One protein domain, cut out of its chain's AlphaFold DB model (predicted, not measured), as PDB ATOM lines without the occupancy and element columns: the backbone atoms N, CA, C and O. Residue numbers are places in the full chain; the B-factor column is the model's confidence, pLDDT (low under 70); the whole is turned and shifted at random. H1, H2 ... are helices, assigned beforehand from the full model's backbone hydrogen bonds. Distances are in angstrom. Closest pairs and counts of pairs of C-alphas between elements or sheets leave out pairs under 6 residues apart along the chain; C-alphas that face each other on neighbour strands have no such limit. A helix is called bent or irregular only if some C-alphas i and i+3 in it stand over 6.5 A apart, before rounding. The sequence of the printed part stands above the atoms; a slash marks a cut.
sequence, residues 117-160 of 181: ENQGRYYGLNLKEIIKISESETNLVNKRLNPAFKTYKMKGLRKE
ATOM      1  N   GLU A 117       0.154  13.568  52.445       85.25
ATOM      2  CA  GLU A 117       1.576  13.356  52.136       85.25
ATOM      3  C   GLU A 117       1.812  12.399  50.959       85.25
ATOM      4  O   GLU A 117       2.813  12.520  50.257       85.25
ATOM      5  N   ASN A 118       0.857  11.503  50.695       82.62
ATOM      6  CA  ASN A 118       0.914  10.546  49.593       82.62
ATOM      7  C   ASN A 118       0.128  11.001  48.360       82.62
ATOM      8  O   ASN A 118      -0.033  10.219  47.425       82.62
ATOM      9  N   GLN A 119      -0.407  12.230  48.367       87.81
ATOM     10  CA  GLN A 119      -1.414  12.683  47.403       87.81
ATOM     11  C   GLN A 119      -2.513  11.626  47.231       87.81
ATOM     12  O   GLN A 119      -2.877  11.253  46.114       87.81
ATOM     13  N   GLY A 120      -2.987  11.099  48.367       90.38
ATOM     14  CA  GLY A 120      -3.947  10.007  48.409       90.38
ATOM     15  C   GLY A 120      -5.168  10.302  47.545       90.38
ATOM     16  O   GLY A 120      -5.560  11.454  47.362       90.38
ATOM     17  N   ARG A 121      -5.800   9.250  47.025       93.38
ATOM     18  CA  ARG A 121      -6.935   9.334  46.087       93.38
ATOM     19  C   ARG A 121      -8.027  10.332  46.493       93.38
ATOM     20  O   ARG A 121      -8.699  10.895  45.631       93.38
ATOM     21  N   TYR A 122      -8.249  10.503  47.792       95.06
ATOM     22  CA  TYR A 122      -9.299  11.341  48.364       95.06
ATOM     23  C   TYR A 122      -8.811  12.697  48.874       95.06
ATOM     24  O   TYR A 122      -9.616  13.476  49.391       95.06
ATOM     25  N   TYR A 123      -7.520  12.997  48.735       91.62
ATOM     26  CA  TYR A 123      -6.942  14.257  49.173       91.62
ATOM     27  C   TYR A 123      -7.600  15.453  48.466       91.62
ATOM     28  O   TYR A 123      -7.827  15.445  47.258       91.62
ATOM     29  N   GLY A 124      -7.956  16.481  49.244       92.50
ATOM     30  CA  GLY A 124      -8.609  17.699  48.751       92.50
ATOM     31  C   GLY A 124     -10.076  17.542  48.324       92.50
ATOM     32  O   GLY A 124     -10.724  18.541  48.012       92.50
ATOM     33  N   LEU A 125     -10.632  16.328  48.335       96.69
ATOM     34  CA  LEU A 125     -12.001  16.069  47.896       96.69
ATOM     35  C   LEU A 125     -13.005  16.176  49.046       96.69
ATOM     36  O   LEU A 125     -12.735  15.816  50.194       96.69
ATOM     37  N   ASN A 126     -14.225  16.611  48.737       97.81
ATOM     38  CA  ASN A 126     -15.326  16.543  49.693       97.81
ATOM     39  C   ASN A 126     -15.973  15.145  49.715       97.81
ATOM     40  O   ASN A 126     -15.869  14.357  48.775       97.81
ATOM     41  N   LEU A 127     -16.722  14.839  50.779       97.62
ATOM     42  CA  LEU A 127     -17.339  13.519  50.964       97.62
ATOM     43  C   LEU A 127     -18.234  13.074  49.789       97.62
ATOM     44  O   LEU A 127     -18.311  11.878  49.503       97.62
ATOM     45  N   LYS A 128     -18.926  13.995  49.100       98.06
ATOM     46  CA  LYS A 128     -19.780  13.630  47.954       98.06
ATOM     47  C   LYS A 128     -18.939  13.177  46.762       98.06
ATOM     48  O   LYS A 128     -19.323  12.220  46.092       98.06
ATOM     49  N   GLU A 129     -17.814  13.840  46.511       98.19
ATOM     50  CA  GLU A 129     -16.871  13.486  45.444       98.19
ATOM     51  C   GLU A 129     -16.215  12.137  45.724       98.19
ATOM     52  O   GLU A 129     -16.258  11.253  44.870       98.19
ATOM     53  N   ILE A 130     -15.735  11.936  46.952       97.94
ATOM     54  CA  ILE A 130     -15.143  10.673  47.413       97.94
ATOM     55  C   ILE A 130     -16.120   9.505  47.213       97.94
ATOM     56  O   ILE A 130     -15.776   8.481  46.620       97.94
ATOM     57  N   ILE A 131     -17.373   9.661  47.664       97.88
ATOM     58  CA  ILE A 131     -18.406   8.629  47.484       97.88
ATOM     59  C   ILE A 131     -18.651   8.365  45.995       97.88
ATOM     60  O   ILE A 131     -18.774   7.207  45.602       97.88
ATOM     61  N   LYS A 132     -18.705   9.410  45.161       97.75
ATOM     62  CA  LYS A 132     -18.922   9.272  43.715       97.75
ATOM     63  C   LYS A 132     -17.779   8.512  43.037       97.75
ATOM     64  O   LYS A 132     -18.066   7.670  42.191       97.75
ATOM     65  N   ILE A 133     -16.525   8.770  43.412       96.75
ATOM     66  CA  ILE A 133     -15.350   8.041  42.905       96.75
ATOM     67  C   ILE A 133     -15.458   6.560  43.273       96.75
ATOM     68  O   ILE A 133     -15.497   5.711  42.383       96.75
ATOM     69  N   SER A 134     -15.638   6.260  44.561       95.88
ATOM     70  CA  SER A 134     -15.759   4.885  45.065       95.88
ATOM     71  C   SER A 134     -16.925   4.122  44.412       95.88
ATOM     72  O   SER A 134     -16.788   2.956  44.027       95.88
ATOM     73  N   GLU A 135     -18.082   4.774  44.233       97.38
ATOM     74  CA  GLU A 135     -19.220   4.205  43.503       97.38
ATOM     75  C   GLU A 135     -18.888   3.940  42.031       97.38
ATOM     76  O   GLU A 135     -19.209   2.864  41.527       97.38
ATOM     77  N   SER A 136     -18.276   4.895  41.328       96.38
ATOM     78  CA  SER A 136     -17.905   4.755  39.915       96.38
ATOM     79  C   SER A 136     -16.934   3.599  39.694       96.38
ATOM     80  O   SER A 136     -17.185   2.759  38.833       96.38
ATOM     81  N   GLU A 137     -15.878   3.499  40.496       94.56
ATOM     82  CA  GLU A 137     -14.886   2.420  40.406       94.56
ATOM     83  C   GLU A 137     -15.514   1.051  40.677       94.56
ATOM     84  O   GLU A 137     -15.361   0.117  39.888       94.56
ATOM     85  N   THR A 138     -16.315   0.955  41.743       94.94
ATOM     86  CA  THR A 138     -17.063  -0.267  42.074       94.94
ATOM     87  C   THR A 138     -17.984  -0.676  40.923       94.94
ATOM     88  O   THR A 138     -18.097  -1.856  40.591       94.94
ATOM     89  N   ASN A 139     -18.647   0.290  40.284       96.44
ATOM     90  CA  ASN A 139     -19.510   0.043  39.134       96.44
ATOM     91  C   ASN A 139     -18.735  -0.408  37.897       96.44
ATOM     92  O   ASN A 139     -19.203  -1.304  37.198       96.44
ATOM     93  N   LEU A 140     -17.573   0.187  37.626       96.31
ATOM     94  CA  LEU A 140     -16.717  -0.197  36.504       96.31
ATOM     95  C   LEU A 140     -16.243  -1.645  36.645       96.31
ATOM     96  O   LEU A 140     -16.386  -2.421  35.702       96.31
ATOM     97  N   VAL A 141     -15.745  -2.028  37.823       95.50
ATOM     98  CA  VAL A 141     -15.298  -3.404  38.090       95.50
ATOM     99  C   VAL A 141     -16.461  -4.385  37.964       95.50
ATOM    100  O   VAL A 141     -16.372  -5.351  37.210       95.50
ATOM    101  N   ASN A 142     -17.590  -4.117  38.627       95.06
ATOM    102  CA  ASN A 142     -18.721  -5.042  38.600       95.06
ATOM    103  C   ASN A 142     -19.353  -5.181  37.211       95.06
ATOM    104  O   ASN A 142     -19.743  -6.283  36.845       95.06
ATOM    105  N   LYS A 143     -19.421  -4.107  36.413       95.31
ATOM    106  CA  LYS A 143     -19.921  -4.181  35.030       95.31
ATOM    107  C   LYS A 143     -18.970  -4.918  34.091       95.31
ATOM    108  O   LYS A 143     -19.439  -5.570  33.166       95.31
ATOM    109  N   ARG A 144     -17.653  -4.840  34.324       95.12
ATOM    110  CA  ARG A 144     -16.669  -5.652  33.588       95.12
ATOM    111  C   ARG A 144     -16.827  -7.141  33.890       95.12
ATOM    112  O   ARG A 144     -16.730  -7.945  32.975       95.12
ATOM    113  N   LEU A 145     -17.091  -7.496  35.150       95.31
ATOM    114  CA  LEU A 145     -17.320  -8.886  35.563       95.31
ATOM    115  C   LEU A 145     -18.710  -9.402  35.158       95.31
ATOM    116  O   LEU A 145     -18.868 -10.576  34.838       95.31
ATOM    117  N   ASN A 146     -19.722  -8.535  35.178       95.50
ATOM    118  CA  ASN A 146     -21.096  -8.846  34.807       95.50
ATOM    119  C   ASN A 146     -21.763  -7.610  34.167       95.50
ATOM    120  O   ASN A 146     -22.217  -6.720  34.892       95.50
ATOM    121  N   PRO A 147     -21.904  -7.556  32.829       93.50
ATOM    122  CA  PRO A 147     -22.511  -6.414  32.142       93.50
ATOM    123  C   PRO A 147     -23.947  -6.083  32.582       93.50
ATOM    124  O   PRO A 147     -24.360  -4.927  32.495       93.50
ATOM    125  N   ALA A 148     -24.698  -7.062  33.102       94.44
ATOM    126  CA  ALA A 148     -26.056  -6.872  33.622       94.44
ATOM    127  C   ALA A 148     -26.093  -6.361  35.077       94.44
ATOM    128  O   ALA A 148     -27.171  -6.215  35.664       94.44
ATOM    129  N   PHE A 149     -24.936  -6.096  35.692       93.25
ATOM    130  CA  PHE A 149     -24.858  -5.628  37.069       93.25
ATOM    131  C   PHE A 149     -25.553  -4.270  37.239       93.25
ATOM    132  O   PHE A 149     -25.236  -3.277  36.576       93.25
ATOM    133  N   LYS A 150     -26.501  -4.218  38.180       93.31
ATOM    134  CA  LYS A 150     -27.208  -2.984  38.534       93.31
ATOM    135  C   LYS A 150     -26.247  -1.996  39.181       93.31
ATOM    136  O   LYS A 150     -25.496  -2.367  40.073       93.31
ATOM    137  N   THR A 151     -26.339  -0.727  38.792       94.50
ATOM    138  CA  THR A 151     -25.498   0.337  39.345       94.50
ATOM    139  C   THR A 151     -25.525   0.330  40.879       94.50
ATOM    140  O   THR A 151     -26.562   0.536  41.510       94.50
ATOM    141  N   TYR A 152     -24.359   0.112  41.469       95.25
ATOM    142  CA  TYR A 152     -24.081   0.228  42.883       95.25
ATOM    143  C   TYR A 152     -24.237   1.675  43.352       95.25
ATOM    144  O   TYR A 152     -23.724   2.612  42.731       95.25
ATOM    145  N   LYS A 153     -24.917   1.823  44.493       96.88
ATOM    146  CA  LYS A 153     -25.013   3.053  45.275       96.88
ATOM    147  C   LYS A 153     -24.616   2.774  46.716       96.88
ATOM    148  O   LYS A 153     -25.130   1.839  47.336       96.88
ATOM    149  N   MET A 154     -23.700   3.582  47.238       96.25
ATOM    150  CA  MET A 154     -23.122   3.411  48.558       96.25
ATOM    151  C   MET A 154     -24.173   3.689  49.632       96.25
ATOM    152  O   MET A 154     -24.777   4.761  49.701       96.25
ATOM    153  N   LYS A 155     -24.390   2.701  50.497       94.31
ATOM    154  CA  LYS A 155     -25.387   2.733  51.571       94.31
ATOM    155  C   LYS A 155     -24.918   1.929  52.781       94.31
ATOM    156  O   LYS A 155     -23.940   1.187  52.690       94.31
ATOM    157  N   GLY A 156     -25.637   2.078  53.894       93.06
ATOM    158  CA  GLY A 156     -25.380   1.347  55.135       93.06
ATOM    159  C   GLY A 156     -23.960   1.555  55.660       93.06
ATOM    160  O   GLY A 156     -23.399   2.648  55.537       93.06
ATOM    161  N   LEU A 157     -23.369   0.483  56.190       92.88
ATOM    162  CA  LEU A 157     -22.078   0.521  56.871       92.88
ATOM    163  C   LEU A 157     -20.948   1.126  56.025       92.88
ATOM    164  O   LEU A 157     -20.186   1.945  56.527       92.88
ATOM    165  N   ARG A 158     -20.857   0.800  54.728       93.81
ATOM    166  CA  ARG A 158     -19.791   1.354  53.876       93.81
ATOM    167  C   ARG A 158     -19.858   2.881  53.827       93.81
ATOM    168  O   ARG A 158     -18.842   3.544  53.988       93.81
ATOM    169  N   LYS A 159     -21.062   3.448  53.698       95.94
ATOM    170  CA  LYS A 159     -21.247   4.905  53.732       95.94
ATOM    171  C   LYS A 159     -20.886   5.492  55.098       95.94
ATOM    172  O   LYS A 159     -20.323   6.585  55.156       95.94
ATOM    173  N   GLU A 160     -21.199   4.785  56.185       96.62
ATOM    174  CA  GLU A 160     -20.812   5.198  57.539       96.62
ATOM    175  C   GLU A 160     -19.290   5.238  57.714       96.62
ATOM    176  O   GLU A 160     -18.795   6.222  58.257       96.62
TER     177      GLU A 160
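This is residues 117 to 160 of the 181 residues of an uncharacterized protein of Candidatus Woesebacteria bacterium RBG_16_34_12 (UniProt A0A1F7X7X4). One long helix, H1, is the main body; a stretch with no named element, residues 117 to 126, leads into it, and after it the backbone folds back through residues 146 to 155 to a very short helix, H2, near the earlier part of H1. The arrangement is loosely formed, with few contacts between the two helices. The printed part has 44 residues with two named helices, H1 then H2, and no named strand; the class is all helix, and 24 of the 44 residues are in named elements. The whole is loose, with a radius of gyration of the C-alphas of 12.2 A, and elongated, spanning 38 by 22 by 14 A.

After residues 117 to 126 comes H1, residues 127 to 145. A short link of 10 residues joins it to H2, residues 156 to 160. H1 and H2 are close but not clearly touching, with 1 pair of C-alphas within 8 A: their closest C-alphas, those of Ile 131 and Lys 159, are 7.8 A apart. Their centres are 14.4 A apart. In H1 and H2 every O i to N i+4 pair is within hydrogen-bond range.

The printed part begins with C-alpha 117 at (1.576, 13.356, 52.136). H1 runs from Leu 127, C-alpha at (-17.339, 13.519, 50.964), to Leu 145, C-alpha at (-17.320, -8.886, 35.563), 27.2 A from first to last C-alpha. H2 runs from Gly 156 to Glu 160, 6.4 A from first to last C-alpha, and ends with C-alpha 160 at (-20.812, 5.198, 57.539). Neither helix is bent or irregular.

The two C-alphas farthest apart, those of Glu 117 and Ala 148, are 38.9 A apart. The first and last printed C-alphas, those of Glu 117 and Glu 160, are 24.4 A apart. The printed part has no cut and no long link between its helices. The mean pLDDT of the printed part is 94.7, and no printed residue is under 70.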